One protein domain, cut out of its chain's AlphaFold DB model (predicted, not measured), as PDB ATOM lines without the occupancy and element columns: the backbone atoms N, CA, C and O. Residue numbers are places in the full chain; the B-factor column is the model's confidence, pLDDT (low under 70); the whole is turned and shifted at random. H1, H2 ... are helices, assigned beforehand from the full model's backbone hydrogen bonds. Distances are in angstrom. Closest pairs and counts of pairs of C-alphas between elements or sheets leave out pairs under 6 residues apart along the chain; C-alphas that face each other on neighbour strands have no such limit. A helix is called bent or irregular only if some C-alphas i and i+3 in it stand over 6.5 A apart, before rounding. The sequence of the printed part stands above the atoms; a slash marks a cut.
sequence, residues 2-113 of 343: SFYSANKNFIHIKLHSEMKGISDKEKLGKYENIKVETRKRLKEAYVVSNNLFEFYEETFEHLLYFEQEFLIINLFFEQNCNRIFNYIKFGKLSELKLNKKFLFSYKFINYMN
ATOM      1  N   SER A   2      10.395  70.786 132.283       75.56
ATOM      2  CA  SER A   2       9.217  70.689 131.409       75.56
ATOM      3  C   SER A   2       9.602  70.400 129.948       75.56
ATOM      4  O   SER A   2      10.778  70.522 129.584       75.56
ATOM      5  N   PHE A   3       8.648  70.005 129.096       80.44
ATOM      6  CA  PHE A   3       8.926  69.724 127.681       80.44
ATOM      7  C   PHE A   3       9.422  70.978 126.956       80.44
ATOM      8  O   PHE A   3      10.422  70.918 126.231       80.44
ATOM      9  N   TYR A   4       8.769  72.117 127.190       83.88
ATOM     10  CA  TYR A   4       9.130  73.392 126.588       83.88
ATOM     11  C   TYR A   4      10.497  73.877 127.065       83.88
ATOM     12  O   TYR A   4      11.349  74.207 126.240       83.88
ATOM     13  N   SER A   5      10.751  73.890 128.377       81.19
ATOM     14  CA  SER A   5      12.023  74.391 128.921       81.19
ATOM     15  C   SER A   5      13.236  73.620 128.385       81.19
ATOM     16  O   SER A   5      14.241  74.237 128.031       81.19
ATOM     17  N   ALA A   6      13.114  72.301 128.219       81.81
ATOM     18  CA  ALA A   6      14.166  71.462 127.648       81.81
ATOM     19  C   ALA A   6      14.325  71.608 126.119       81.81
ATOM     20  O   ALA A   6      15.383  71.290 125.578       81.81
ATOM     21  N   ASN A   7      13.299  72.091 125.403       87.69
ATOM     22  CA  ASN A   7      13.263  72.098 123.932       87.69
ATOM     23  C   ASN A   7      12.969  73.469 123.308       87.69
ATOM     24  O   ASN A   7      12.698  73.556 122.109       87.69
ATOM     25  N   LYS A   8      13.068  74.552 124.082       87.88
ATOM     26  CA  LYS A   8      12.664  75.910 123.691       87.88
ATOM     27  C   LYS A   8      13.211  76.339 122.328       87.88
ATOM     28  O   LYS A   8      12.453  76.785 121.471       87.88
ATOM     29  N   ASN A   9      14.513  76.158 122.098       88.12
ATOM     30  CA  ASN A   9      15.152  76.535 120.832       88.12
ATOM     31  C   ASN A   9      14.646  75.692 119.655       88.12
ATOM     32  O   ASN A   9      14.398  76.229 118.578       88.12
ATOM     33  N   PHE A  10      14.456  74.388 119.863       91.38
ATOM     34  CA  PHE A  10      13.916  73.498 118.838       91.38
ATOM     35  C   PHE A  10      12.492  73.913 118.454       91.38
ATOM     36  O   PHE A  10      12.211  74.078 117.272       91.38
ATOM     37  N   ILE A  11      11.625  74.157 119.441       87.31
ATOM     38  CA  ILE A  11      10.233  74.575 119.222       87.31
ATOM     39  C   ILE A  11      10.187  75.908 118.461       87.31
ATOM     40  O   ILE A  11       9.558  75.992 117.404       87.31
ATOM     41  N   HIS A  12      10.907  76.931 118.929       88.62
ATOM     42  CA  HIS A  12      10.897  78.253 118.287       88.62
ATOM     43  C   HIS A  12      11.410  78.231 116.853       88.62
ATOM     44  O   HIS A  12      10.827  78.873 115.982       88.62
ATOM     45  N   ILE A  13      12.486  77.494 116.586       87.81
ATOM     46  CA  ILE A  13      13.072  77.451 115.246       87.81
ATOM     47  C   ILE A  13      12.224  76.558 114.337       87.81
ATOM     48  O   ILE A  13      11.735  77.016 113.304       87.81
ATOM     49  N   LYS A  14      12.014  75.297 114.727       90.75
ATOM     50  CA  LYS A  14      11.435  74.269 113.854       90.75
ATOM     51  C   LYS A  14       9.920  74.323 113.751       90.75
ATOM     52  O   LYS A  14       9.399  74.073 112.669       90.75
ATOM     53  N   LEU A  15       9.216  74.641 114.836       87.00
ATOM     54  CA  LEU A  15       7.749  74.598 114.868       87.00
ATOM     55  C   LEU A  15       7.109  75.972 114.664       87.00
ATOM     56  O   LEU A  15       5.982  76.046 114.184       87.00
ATOM     57  N   HIS A  16       7.809  77.062 114.996       87.44
ATOM     58  CA  HIS A  16       7.276  78.419 114.832       87.44
ATOM     59  C   HIS A  16       7.912  79.158 113.649       87.44
ATOM     60  O   HIS A  16       7.210  79.499 112.699       87.44
ATOM     61  N   SER A  17       9.226  79.404 113.677       88.94
ATOM     62  CA  SER A  17       9.910  80.242 112.680       88.94
ATOM     63  C   SER A  17       9.864  79.634 111.275       88.94
ATOM     64  O   SER A  17       9.355  80.265 110.349       88.94
ATOM     65  N   GLU A  18      10.291  78.378 111.119       89.88
ATOM     66  CA  GLU A  18      10.336  77.693 109.816       89.88
ATOM     67  C   GLU A  18       8.947  77.376 109.230       89.88
ATOM     68  O   GLU A  18       8.827  77.086 108.032       89.88
ATOM     69  N   MET A  19       7.905  77.419 110.062       90.06
ATOM     70  CA  MET A  19       6.513  77.143 109.689       90.06
ATOM     71  C   MET A  19       5.667  78.413 109.528       90.06
ATOM     72  O   MET A  19       4.488  78.336 109.164       90.06
ATOM     73  N   LYS A  20       6.247  79.587 109.786       89.69
ATOM     74  CA  LYS A  20       5.558  80.870 109.664       89.69
ATOM     75  C   LYS A  20       5.295  81.196 108.193       89.69
ATOM     76  O   LYS A  20       6.184  81.093 107.357       89.69
ATOM     77  N   GLY A  21       4.068  81.619 107.887       88.00
ATOM     78  CA  GLY A  21       3.690  82.115 106.559       88.00
ATOM     79  C   GLY A  21       3.513  81.051 105.468       88.00
ATOM     80  O   GLY A  21       3.180  81.417 104.348       88.00
ATOM     81  N   ILE A  22       3.692  79.761 105.778       93.06
ATOM     82  CA  ILE A  22       3.452  78.659 104.833       93.06
ATOM     83  C   ILE A  22       2.081  78.008 105.047       93.06
ATOM     84  O   ILE A  22       1.487  78.104 106.128       93.06
ATOM     85  N   SER A  23       1.582  77.331 104.014       93.19
ATOM     86  CA  SER A  23       0.284  76.654 104.055       93.19
ATOM     87  C   SER A  23       0.298  75.426 104.969       93.19
ATOM     88  O   SER A  23       1.331  74.803 105.205       93.19
ATOM     89  N   ASP A  24      -0.876  75.015 105.439       89.56
ATOM     90  CA  ASP A  24      -1.050  73.833 106.292       89.56
ATOM     91  C   ASP A  24      -0.478  72.545 105.677       89.56
ATOM     92  O   ASP A  24       0.170  71.747 106.356       89.56
ATOM     93  N   LYS A  25      -0.635  72.365 104.360       91.75
ATOM     94  CA  LYS A  25      -0.060  71.221 103.639       91.75
ATOM     95  C   LYS A  25       1.471  71.236 103.687       91.75
ATOM     96  O   LYS A  25       2.086  70.188 103.879       91.75
ATOM     97  N   GLU A  26       2.085  72.405 103.532       92.12
ATOM     98  CA  GLU A  26       3.541  72.566 103.597       92.12
ATOM     99  C   GLU A  26       4.068  72.409 105.023       92.12
ATOM    100  O   GLU A  26       5.116  71.793 105.207       92.12
ATOM    101  N   LYS A  27       3.335  72.892 106.037       92.44
ATOM    102  CA  LYS A  27       3.680  72.670 107.452       92.44
ATOM    103  C   LYS A  27       3.748  71.184 107.771       92.44
ATOM    104  O   LYS A  27       4.740  70.737 108.336       92.44
ATOM    105  N   LEU A  28       2.732  70.419 107.367       91.12
ATOM    106  CA  LEU A  28       2.714  68.966 107.546       91.12
ATOM    107  C   LEU A  28       3.871  68.294 106.792       91.12
ATOM    108  O   LEU A  28       4.553  67.445 107.359       91.12
ATOM    109  N   GLY A  29       4.147  68.716 105.553       92.25
ATOM    110  CA  GLY A  29       5.285  68.214 104.775       92.25
ATOM    111  C   GLY A  29       6.641  68.473 105.442       92.25
ATOM    112  O   GLY A  29       7.467  67.567 105.526       92.25
ATOM    113  N   LYS A  30       6.863  69.681 105.978       93.19
ATOM    114  CA  LYS A  30       8.073  70.000 106.755       93.19
ATOM    115  C   LYS A  30       8.133  69.215 108.063       93.19
ATOM    116  O   LYS A  30       9.212  68.757 108.437       93.19
ATOM    117  N   TYR A  31       6.997  69.046 108.739       94.50
ATOM    118  CA  TYR A  31       6.928  68.320 110.002       94.50
ATOM    119  C   TYR A  31       7.368  66.861 109.854       94.50
ATOM    120  O   TYR A  31       8.129  66.376 110.687       94.50
ATOM    121  N   GLU A  32       6.973  66.169 108.781       93.62
ATOM    122  CA  GLU A  32       7.377  64.769 108.565       93.62
ATOM    123  C   GLU A  32       8.908  64.583 108.545       93.62
ATOM    124  O   GLU A  32       9.398  63.566 109.035       93.62
ATOM    125  N   ASN A  33       9.680  65.587 108.106       93.69
ATOM    126  CA  ASN A  33      11.150  65.539 108.124       93.69
ATOM    127  C   ASN A  33      11.755  65.635 109.535       93.69
ATOM    128  O   ASN A  33      12.859  65.148 109.763       93.69
ATOM    129  N   ILE A  34      11.055  66.270 110.480       93.94
ATOM    130  CA  ILE A  34      11.527  66.462 111.864       93.94
ATOM    131  C   ILE A  34      10.810  65.558 112.873       93.94
ATOM    132  O   ILE A  34      11.228  65.466 114.022       93.94
ATOM    133  N   LYS A  35       9.757  64.855 112.453       93.94
ATOM    134  CA  LYS A  35       8.869  64.043 113.293       93.94
ATOM    135  C   LYS A  35       9.588  63.038 114.185       93.94
ATOM    136  O   LYS A  35       9.259  62.907 115.361       93.94
ATOM    137  N   VAL A  36      10.574  62.327 113.636       93.06
ATOM    138  CA  VAL A  36      11.351  61.328 114.389       93.06
ATOM    139  C   VAL A  36      12.115  61.991 115.536       93.06
ATOM    140  O   VAL A  36      12.066  61.506 116.665       93.06
ATOM    141  N   GLU A  37      12.757  63.129 115.267       94.12
ATOM    142  CA  GLU A  37      13.489  63.906 116.270       94.12
ATOM    143  C   GLU A  37      12.534  64.533 117.298       94.12
ATOM    144  O   GLU A  37      12.792  64.459 118.499       94.12
ATOM    145  N   THR A  38      11.386  65.066 116.865       94.38
ATOM    146  CA  THR A  38      10.347  65.587 117.770       94.38
ATOM    147  C   THR A  38       9.862  64.508 118.739       94.38
ATOM    148  O   THR A  38       9.823  64.730 119.949       94.38
ATOM    149  N   ARG A  39       9.538  63.308 118.239       94.06
ATOM    150  CA  ARG A  39       9.091  62.189 119.084       94.06
ATOM    151  C   ARG A  39      10.187  61.692 120.020       94.06
ATOM    152  O   ARG A  39       9.875  61.313 121.145       94.06
ATOM    153  N   LYS A  40      11.452  61.704 119.591       92.81
ATOM    154  CA  LYS A  40      12.592  61.388 120.460       92.81
ATOM    155  C   LYS A  40      12.672  62.370 121.635       92.81
ATOM    156  O   LYS A  40      12.667  61.933 122.781       92.81
ATOM    157  N   ARG A  41      12.632  63.676 121.357       93.62
ATOM    158  CA  ARG A  41      12.650  64.741 122.378       93.62
ATOM    159  C   ARG A  41      11.470  64.664 123.338       93.62
ATOM    160  O   ARG A  41      11.642  64.863 124.536       93.62
ATOM    161  N   LEU A  42      10.280  64.350 122.827       93.75
ATOM    162  CA  LEU A  42       9.102  64.133 123.665       93.75
ATOM    163  C   LEU A  42       9.291  62.970 124.638       93.75
ATOM    164  O   LEU A  42       8.963  63.107 125.811       93.75
ATOM    165  N   LYS A  43       9.829  61.838 124.167       93.06
ATOM    166  CA  LYS A  43      10.112  60.677 125.023       93.06
ATOM    167  C   LYS A  43      11.130  61.011 126.108       93.06
ATOM    168  O   LYS A  43      10.919  60.660 127.262       93.06
ATOM    169  N   GLU A  44      12.204  61.707 125.745       92.56
ATOM    170  CA  GLU A  44      13.229  62.152 126.695       92.56
ATOM    171  C   GLU A  44      12.632  63.079 127.762       92.56
ATOM    172  O   GLU A  44      12.850  62.858 128.951       92.56
ATOM    173  N   ALA A  45      11.814  64.055 127.354       93.00
ATOM    174  CA  ALA A  45      11.136  64.968 128.271       93.00
ATOM    175  C   ALA A  45      10.112  64.262 129.174       93.00
ATOM    176  O   ALA A  45      10.027  64.580 130.357       93.00
ATOM    177  N   TYR A  46       9.368  63.290 128.640       93.94
ATOM    178  CA  TYR A  46       8.406  62.496 129.404       93.94
ATOM    179  C   TYR A  46       9.088  61.742 130.553       93.94
ATOM    180  O   TYR A  46       8.622  61.796 131.686       93.94
ATOM    181  N   VAL A  47      10.226  61.091 130.282       91.00
ATOM    182  CA  VAL A  47      10.962  60.283 131.274       91.00
ATOM    183  C   VAL A  47      11.482  61.116 132.449       91.00
ATOM    184  O   VAL A  47      11.549  60.612 133.566       91.00
ATOM    185  N   VAL A  48      11.850  62.379 132.214       90.38
ATOM    186  CA  VAL A  48      12.395  63.281 133.249       90.38
ATOM    187  C   VAL A  48      11.351  64.238 133.835       90.38
ATOM    188  O   VAL A  48      11.698  65.130 134.619       90.38
ATOM    189  N   SER A  49      10.084  64.108 133.429       90.25
ATOM    190  CA  SER A  49       9.015  64.959 133.934       90.25
ATOM    191  C   SER A  49       8.569  64.504 135.318       90.25
ATOM    192  O   SER A  49       8.188  63.355 135.524       90.25
ATOM    193  N   ASN A  50       8.555  65.445 136.260       87.69
ATOM    194  CA  ASN A  50       8.017  65.230 137.603       87.69
ATOM    195  C   ASN A  50       6.532  65.618 137.698       87.69
ATOM    196  O   ASN A  50       5.878  65.288 138.684       87.69
ATOM    197  N   ASN A  51       6.005  66.325 136.691       91.94
ATOM    198  CA  ASN A  51       4.615  66.757 136.625       91.94
ATOM    199  C   ASN A  51       4.028  66.404 135.251       91.94
ATOM    200  O   ASN A  51       4.270  67.081 134.250       91.94
ATOM    201  N   LEU A  52       3.252  65.319 135.199       93.06
ATOM    202  CA  LEU A  52       2.616  64.876 133.958       93.06
ATOM    203  C   LEU A  52       1.527  65.845 133.476       93.06
ATOM    204  O   LEU A  52       1.306  65.930 132.274       93.06
ATOM    205  N   PHE A  53       0.882  66.598 134.372       92.94
ATOM    206  CA  PHE A  53      -0.147  67.568 133.989       92.94
ATOM    207  C   PHE A  53       0.453  68.698 133.146       92.94
ATOM    208  O   PHE A  53       0.018  68.901 132.015       92.94
ATOM    209  N   GLU A  54       1.515  69.337 133.646       91.75
ATOM    210  CA  GLU A  54       2.270  70.368 132.912       91.75
ATOM    211  C   GLU A  54       2.883  69.810 131.622       91.75
ATOM    212  O   GLU A  54       2.831  70.448 130.573       91.75
ATOM    213  N   PHE A  55       3.436  68.592 131.668       94.06
ATOM    214  CA  PHE A  55       3.985  67.952 130.472       94.06
ATOM    215  C   PHE A  55       2.930  67.805 129.370       94.06
ATOM    216  O   PHE A  55       3.183  68.146 128.212       94.06
ATOM    217  N   TYR A  56       1.743  67.294 129.701       93.69
ATOM    218  CA  TYR A  56       0.684  67.149 128.711       93.69
ATOM    219  C   TYR A  56       0.162  68.510 128.248       93.69
ATOM    220  O   TYR A  56       0.019  68.702 127.046       93.69
ATOM    221  N   GLU A  57      -0.039  69.475 129.141       92.06
ATOM    222  CA  GLU A  57      -0.453  70.827 128.754       92.06
ATOM    223  C   GLU A  57       0.493  71.452 127.711       92.06
ATOM    224  O   GLU A  57       0.049  71.792 126.611       92.06
ATOM    225  N   GLU A  58       1.802  71.494 127.985       91.50
ATOM    226  CA  GLU A  58       2.801  72.073 127.072       91.50
ATOM    227  C   GLU A  58       2.903  71.306 125.742       91.50
ATOM    228  O   GLU A  58       3.069  71.887 124.664       91.50
ATOM    229  N   THR A  59       2.836  69.972 125.786       93.00
ATOM    230  CA  THR A  59       2.944  69.161 124.563       93.00
ATOM    231  C   THR A  59       1.711  69.304 123.680       93.00
ATOM    232  O   THR A  59       1.850  69.412 122.459       93.00
ATOM    233  N   PHE A  60       0.515  69.378 124.266       91.69
ATOM    234  CA  PHE A  60      -0.701  69.707 123.529       91.69
ATOM    235  C   PHE A  60      -0.652  71.146 122.992       91.69
ATOM    236  O   PHE A  60      -1.028  71.367 121.844       91.69
ATOM    237  N   GLU A  61      -0.119  72.117 123.733       89.44
ATOM    238  CA  GLU A  61       0.018  73.491 123.231       89.44
ATOM    239  C   GLU A  61       0.873  73.574 121.957       89.44
ATOM    240  O   GLU A  61       0.483  74.226 120.985       89.44
ATOM    241  N   HIS A  62       2.017  72.889 121.929       90.38
ATOM    242  CA  HIS A  62       2.990  73.057 120.845       90.38
ATOM    243  C   HIS A  62       2.880  72.034 119.713       90.38
ATOM    244  O   HIS A  62       3.356  72.297 118.606       90.38
ATOM    245  N   LEU A  63       2.294  70.859 119.959       91.62
ATOM    246  CA  LEU A  63       2.342  69.743 119.009       91.62
ATOM    247  C   LEU A  63       0.985  69.175 118.618       91.62
ATOM    248  O   LEU A  63       0.944  68.353 117.704       91.62
ATOM    249  N   LEU A  64      -0.121  69.614 119.224       88.81
ATOM    250  CA  LEU A  64      -1.452  69.065 118.944       88.81
ATOM    251  C   LEU A  64      -1.811  69.069 117.455       88.81
ATOM    252  O   LEU A  64      -2.371  68.095 116.959       88.81
ATOM    253  N   TYR A  65      -1.429  70.115 116.720       87.31
ATOM    254  CA  TYR A  65      -1.668  70.198 115.277       87.31
ATOM    255  C   TYR A  65      -0.982  69.070 114.478       87.31
ATOM    256  O   TYR A  65      -1.528  68.595 113.483       87.31
ATOM    257  N   PHE A  66       0.199  68.620 114.914       89.94
ATOM    258  CA  PHE A  66       1.031  67.650 114.194       89.94
ATOM    259  C   PHE A  66       0.913  66.220 114.735       89.94
ATOM    260  O   PHE A  66       0.966  65.258 113.971       89.94
ATOM    261  N   GLU A  67       0.760  66.072 116.052       91.75
ATOM    262  CA  GLU A  67       0.885  64.800 116.777       91.75
ATOM    263  C   GLU A  67      -0.379  64.425 117.554       91.75
ATOM    264  O   GLU A  67      -0.305  63.649 118.503       91.75
ATOM    265  N   GLN A  68      -1.549  64.924 117.141       90.38
ATOM    266  CA  GLN A  68      -2.837  64.649 117.790       90.38
ATOM    267  C   GLN A  68      -3.015  63.171 118.187       90.38
ATOM    268  O   GLN A  68      -3.197  62.867 119.362       90.38
ATOM    269  N   GLU A  69      -2.940  62.251 117.218       91.44
ATOM    270  CA  GLU A  69      -3.154  60.818 117.474       91.44
ATOM    271  C   GLU A  69      -2.109  60.246 118.437       91.44
ATOM    272  O   GLU A  69      -2.434  59.456 119.318       91.44
ATOM    273  N   PHE A  70      -0.855  60.678 118.309       93.94
ATOM    274  CA  PHE A  70       0.233  60.201 119.152       93.94
ATOM    275  C   PHE A  70       0.085  60.680 120.602       93.94
ATOM    276  O   PHE A  70       0.195  59.871 121.522       93.94
ATOM    277  N   LEU A  71      -0.219  61.961 120.823       94.06
ATOM    278  CA  LEU A  71      -0.407  62.518 122.166       94.06
ATOM    279  C   LEU A  71      -1.620  61.898 122.870       94.06
ATOM    280  O   LEU A  71      -1.522  61.532 124.040       94.06
ATOM    281  N   ILE A  72      -2.732  61.717 122.152       94.50
ATOM    282  CA  ILE A  72      -3.966  61.160 122.721       94.50
ATOM    283  C   ILE A  72      -3.810  59.672 123.057       94.50
ATOM    284  O   ILE A  72      -4.247  59.252 124.126       94.50
ATOM    285  N   ILE A  73      -3.147  58.879 122.204       95.62
ATOM    286  CA  ILE A  73      -2.821  57.479 122.528       95.62
ATOM    287  C   ILE A  73      -1.983  57.407 123.806       95.62
ATOM    288  O   ILE A  73      -2.262  56.585 124.673       95.62
ATOM    289  N   ASN A  74      -0.975  58.267 123.946       96.12
ATOM    290  CA  ASN A  74      -0.131  58.258 125.135       96.12
ATOM    291  C   ASN A  74      -0.895  58.672 126.390       96.12
ATOM    292  O   ASN A  74      -0.835  57.957 127.383       96.12
ATOM    293  N   LEU A  75      -1.670  59.758 126.318       95.19
ATOM    294  CA  LEU A  75      -2.546  60.184 127.409       95.19
ATOM    295  C   LEU A  75      -3.484  59.055 127.851       95.19
ATOM    296  O   LEU A  75      -3.660  58.830 129.044       95.19
ATOM    297  N   PHE A  76      -4.059  58.314 126.902       95.44
ATOM    298  CA  PHE A  76      -4.939  57.188 127.194       95.44
ATOM    299  C   PHE A  76      -4.257  56.084 128.011       95.44
ATOM    300  O   PHE A  76      -4.907  55.456 128.845       95.44
ATOM    301  N   PHE A  77      -2.960  55.837 127.818       94.19
ATOM    302  CA  PHE A  77      -2.235  54.814 128.575       94.19
ATOM    303  C   PHE A  77      -1.789  55.260 129.969       94.19
ATOM    304  O   PHE A  77      -1.468  54.391 130.781       94.19
ATOM    305  N   GLU A  78      -1.873  56.549 130.293       93.38
ATOM    306  CA  GLU A  78      -1.550  57.046 131.629       93.38
ATOM    307  C   GLU A  78      -2.439  56.436 132.714       93.38
ATOM    308  O   GLU A  78      -3.631  56.178 132.510       93.38
ATOM    309  N   GLN A  79      -1.860  56.222 133.898       89.31
ATOM    310  CA  GLN A  79      -2.618  55.748 135.060       89.31
ATOM    311  C   GLN A  79      -3.623  56.805 135.533       89.31
ATOM    312  O   GLN A  79      -4.765  56.482 135.829       89.31
ATOM    313  N   ASN A  80      -3.228  58.080 135.521       90.44
ATOM    314  CA  ASN A  80      -4.070  59.210 135.924       90.44
ATOM    315  C   ASN A  80      -4.788  59.871 134.732       90.44
ATOM    316  O   ASN A  80      -5.035  61.076 134.762       90.44
ATOM    317  N   CYS A  81      -5.106  59.105 133.681       93.25
ATOM    318  CA  CYS A  81      -5.663  59.623 132.428       93.25
ATOM    319  C   CYS A  81      -6.872  60.552 132.645       93.25
ATOM    320  O   CYS A  81      -6.829  61.683 132.170       93.25
ATOM    321  N   ASN A  82      -7.882  60.142 133.429       91.94
ATOM    322  CA  ASN A  82      -9.076  60.962 133.709       91.94
ATOM    323  C   ASN A  82      -8.705  62.332 134.303       91.94
ATOM    324  O   ASN A  82      -9.215  63.366 133.882       91.94
ATOM    325  N   ARG A  83      -7.775  62.357 135.269       91.81
ATOM    326  CA  ARG A  83      -7.349  63.602 135.928       91.81
ATOM    327  C   ARG A  83      -6.597  64.511 134.962       91.81
ATOM    328  O   ARG A  83      -6.903  65.697 134.889       91.81
ATOM    329  N   ILE A  84      -5.636  63.959 134.220       93.25
ATOM    330  CA  ILE A  84      -4.839  64.726 133.253       93.25
ATOM    331  C   ILE A  84      -5.743  65.255 132.137       93.25
ATOM    332  O   ILE A  84      -5.645  66.426 131.782       93.25
ATOM    333  N   PHE A  85      -6.657  64.427 131.625       92.50
ATOM    334  CA  PHE A  85      -7.627  64.823 130.611       92.50
ATOM    335  C   PHE A  85      -8.476  66.000 131.089       92.50
ATOM    336  O   PHE A  85      -8.527  67.018 130.410       92.50
ATOM    337  N   ASN A  86      -9.083  65.901 132.274       89.31
ATOM    338  CA  ASN A  86      -9.938  66.959 132.811       89.31
ATOM    339  C   ASN A  86      -9.180  68.261 133.102       89.31
ATOM    340  O   ASN A  86      -9.744  69.339 132.922       89.31
ATOM    341  N   TYR A  87      -7.898  68.173 133.466       90.19
ATOM    342  CA  TYR A  87      -7.028  69.341 133.593       90.19
ATOM    343  C   TYR A  87      -6.832  70.069 132.254       90.19
ATOM    344  O   TYR A  87      -7.005  71.282 132.183       90.19
ATOM    345  N   ILE A  88      -6.544  69.339 131.168       90.19
ATOM    346  CA  ILE A  88      -6.273  69.950 129.853       90.19
ATOM    347  C   ILE A  88      -7.532  70.203 129.006       90.19
ATOM    348  O   ILE A  88      -7.468  70.958 128.031       90.19
ATOM    349  N   LYS A  89      -8.677  69.590 129.349       84.94
ATOM    350  CA  LYS A  89      -9.948  69.635 128.594       84.94
ATOM    351  C   LYS A  89     -10.433  71.062 128.359       84.94
ATOM    352  O   LYS A  89     -10.893  71.373 127.264       84.94
ATOM    353  N   PHE A  90     -10.298  71.921 129.367       79.12
ATOM    354  CA  PHE A  90     -10.699  73.329 129.300       79.12
ATOM    355  C   PHE A  90      -9.603  74.253 128.736       79.12
ATOM    356  O   PHE A  90      -9.863  75.429 128.502       79.12
ATOM    357  N   GLY A  91      -8.398  73.726 128.489       74.56
ATOM    358  CA  GLY A  91      -7.280  74.425 127.853       74.56
ATOM    359  C   GLY A  91      -7.221  74.181 126.342       74.56
ATOM    360  O   GLY A  91      -8.248  74.144 125.661       74.56
ATOM    361  N   LYS A  92      -6.017  73.965 125.792       71.62
ATOM    362  CA  LYS A  92      -5.782  73.768 124.343       71.62
ATOM    363  C   LYS A  92      -6.536  72.592 123.720       71.62
ATOM    364  O   LYS A  92      -6.776  72.591 122.514       71.62
ATOM    365  N   LEU A  93      -6.951  71.613 124.523       75.44
ATOM    366  CA  LEU A  93      -7.777  70.507 124.047       75.44
ATOM    367  C   LEU A  93      -9.190  70.966 123.631       75.44
ATOM    368  O   LEU A  93      -9.785  70.354 122.748       75.44
ATOM    369  N   SER A  94      -9.710  72.059 124.203       73.62
ATOM    370  CA  SER A  94     -11.009  72.635 123.819       73.62
ATOM    371  C   SER A  94     -11.005  73.222 122.400       73.62
ATOM    372  O   SER A  94     -12.028  73.225 121.718       73.62
ATOM    373  N   GLU A  95      -9.836  73.650 121.914       70.62
ATOM    374  CA  GLU A  95      -9.628  74.180 120.560       70.62
ATOM    375  C   GLU A  95      -9.438  73.061 119.512       70.62
ATOM    376  O   GLU A  95      -9.272  73.327 118.315       70.62
ATOM    377  N   LEU A  96      -9.443  71.792 119.941       76.50
ATOM    378  CA  LEU A  96      -9.123  70.651 119.093       76.50
ATOM    379  C   LEU A  96     -10.184  70.423 118.012       76.50
ATOM    380  O   LEU A  96     -11.279  69.913 118.256       76.50
ATOM    381  N   LYS A  97      -9.806  70.670 116.757       78.00
ATOM    382  CA  LYS A  97     -10.574  70.196 115.601       78.00
ATOM    383  C   LYS A  97     -10.370  68.691 115.442       78.00
ATOM    384  O   LYS A  97      -9.357  68.241 114.910       78.00
ATOM    385  N   LEU A  98     -11.337  67.900 115.904       75.00
ATOM    386  CA  LEU A  98     -11.264  66.441 115.828       75.00
ATOM    387  C   LEU A  98     -11.235  65.942 114.379       75.00
ATOM    388  O   LEU A  98     -12.221  66.001 113.641       75.00
ATOM    389  N   ASN A  99     -10.096  65.384 113.980       77.88
ATOM    390  CA  ASN A  99      -9.932  64.784 112.669       77.88
ATOM    391  C   ASN A  99     -10.482  63.347 112.659       77.88
ATOM    392  O   ASN A  99      -9.823  62.418 113.122       77.88
ATOM    393  N   LYS A 100     -11.657  63.138 112.045       80.25
ATOM    394  CA  LYS A 100     -12.310  61.814 111.900       80.25
ATOM    395  C   LYS A 100     -11.441  60.751 111.200       80.25
ATOM    396  O   LYS A 100     -11.749  59.553 111.246       80.25
ATOM    397  N   LYS A 101     -10.346  61.147 110.533       82.62
ATOM    398  CA  LYS A 101      -9.367  60.194 109.985       82.62
ATOM    399  C   LYS A 101      -8.713  59.367 111.098       82.62
ATOM    400  O   LYS A 101      -8.517  58.169 110.885       82.62
ATOM    401  N   PHE A 102      -8.488  59.960 112.266       85.94
ATOM    402  CA  PHE A 102      -7.961  59.316 113.466       85.94
ATOM    403  C   PHE A 102      -9.106  58.728 114.301       85.94
ATOM    404  O   PHE A 102      -9.726  59.421 115.103       85.94
ATOM    405  N   LEU A 103      -9.444  57.453 114.061       89.50
ATOM    406  CA  LEU A 103     -10.611  56.809 114.691       89.50
ATOM    407  C   LEU A 103     -10.507  56.772 116.210       89.50
ATOM    408  O   LEU A 103     -11.502  57.057 116.871       89.50
ATOM    409  N   PHE A 104      -9.326  56.429 116.731       92.56
ATOM    410  CA  PHE A 104      -9.107  56.327 118.165       92.56
ATOM    411  C   PHE A 104      -9.301  57.684 118.837       92.56
ATOM    412  O   PHE A 104     -10.231  57.830 119.626       92.56
ATOM    413  N   SER A 105      -8.509  58.691 118.451       91.44
ATOM    414  CA  SER A 105      -8.628  60.037 119.022       91.44
ATOM    415  C   SER A 105     -10.026  60.616 118.888       91.44
ATOM    416  O   SER A 105     -10.543  61.195 119.835       91.44
ATOM    417  N   TYR A 106     -10.666  60.450 117.728       91.19
ATOM    418  CA  TYR A 106     -12.022  60.947 117.527       91.19
ATOM    419  C   TYR A 106     -13.010  60.329 118.524       91.19
ATOM    420  O   TYR A 106     -13.730  61.068 119.193       91.19
ATOM    421  N   LYS A 107     -13.039  58.994 118.636       93.56
ATOM    422  CA  LYS A 107     -13.958  58.297 119.545       93.56
ATOM    423  C   LYS A 107     -13.643  58.611 121.007       93.56
ATOM    424  O   LYS A 107     -14.558  58.947 121.750       93.56
ATOM    425  N   PHE A 108     -12.367  58.565 121.387       94.38
ATOM    426  CA  PHE A 108     -11.930  58.805 122.758       94.38
ATOM    427  C   PHE A 108     -12.258  60.225 123.226       94.38
ATOM    428  O   PHE A 108     -12.982  60.386 124.201       94.38
ATOM    429  N   ILE A 109     -11.823  61.260 122.498       91.56
ATOM    430  CA  ILE A 109     -12.090  62.651 122.895       91.56
ATOM    431  C   ILE A 109     -13.592  62.945 122.903       91.56
ATOM    432  O   ILE A 109     -14.086  63.586 123.825       91.56
ATOM    433  N   ASN A 110     -14.335  62.469 121.897       90.69
ATOM    434  CA  ASN A 110     -15.781  62.677 121.858       90.69
ATOM    435  C   ASN A 110     -16.485  62.017 123.051       90.69
ATOM    436  O   ASN A 110     -17.434  62.586 123.579       90.69
ATOM    437  N   TYR A 111     -16.032  60.840 123.483       92.56
ATOM    438  CA  TYR A 111     -16.578  60.192 124.669       92.56
ATOM    439  C   TYR A 111     -16.244  60.981 125.936       92.56
ATOM    440  O   TYR A 111     -17.150  61.409 126.642       92.56
ATOM    441  N   MET A 112     -14.959  61.249 126.175       91.19
ATOM    442  CA  MET A 112     -14.475  61.949 127.372       91.19
ATOM    443  C   MET A 112     -15.036  63.378 127.495       91.19
ATOM    444  O   MET A 112     -15.199  63.918 128.587       91.19
ATOM    445  N   ASN A 113     -15.374  64.028 126.378       88.25
ATOM    446  CA  ASN A 113     -16.005  65.345 126.420       88.25
ATOM    447  C   ASN A 113     -17.458  65.312 126.902       88.25
ATOM    448  O   ASN A 113     -17.881  66.271 127.545       88.25
TER     449      ASN A 113
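AT A GLANCE: This is residues 2 to 113 of the 343 residues of an uncharacterized protein of Polaribacter sp. ZY113 (UniProt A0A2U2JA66). H1, H2b and H3a stand side by side in a triangle as an up-and-down bundle, each running against the one before it, with H2a across one end. H3 then folds back, so that H3b lies along H3a; H4 and short H5 also pack on H3a, and H6 packs on H3b. The printed part has 112 residues with six named helices, H1 to H6 in order, and no named strand: all helix. It is compact, with a radius of gyration of the C-alphas of 13.8 A and spans of 35 by 33 by 22 A.

HOW THE PARTS SIT: H1, residues 3 to 17, is irregular, with C-alphas 6 and 9 8.6 A apart. H2, residues 24 to 47, by its hydrogen bonds assigned as one helix, is bent, with C-alphas 33 and 36 7.6 A apart; its arms H2a, residues 24 to 33, and H2b, residues 36 to 47, are about perpendicular at 74 degrees. H1 touches H2b with residues 3 to 7 alone, the closest C-alphas being Phe 3 and Ala 45, 5.3 A. H3, residues 52 to 77, likewise assigned as one helix, is bent, with C-alphas 66 and 69 8.7 A apart; its arms H3a, residues 52 to 66, itself irregular with C-alphas 62 and 65 7.8 A apart, and H3b, residues 69 to 77, run opposite ways at a shallow tilt of 23 degrees. H3a touches H1, closest at C-alphas Phe 55 and Phe 3, 5.9 A. H4, residues 81 to 89, touches H3a, closest at C-alphas Ile 84 and Phe 53, 5.5 A. H5, residues 92 to 95, touches H3a, closest at C-alphas Lys 92 and Glu 61, 5.9 A. H6, residues 103 to 113, touches H3b, closest at C-alphas Ser 105 and Glu 69, 5.7 A. Every O i to N i+4 pair is within hydrogen-bond range in H2b, H3b, H4 and H6, against 8 of 11 in H1, 5 of 6 in H2a and 9 of 11 in H3a; H5 is too short for one.

IN THESE COORDINATES: H1 begins at C-alpha 3 (8.926, 69.724, 127.681) and spans 18.3 A; H3a spans 20.0 A. H6 ends at C-alpha 113 (-16.005, 65.345, 126.420).

THE WHOLE: The C-alphas farthest apart, Gly 21 and Gln 79, are 39.3 A apart. The printed part has no cut and no long link. No printed residue is under 70 in pLDDT; H5 has a mean of 73.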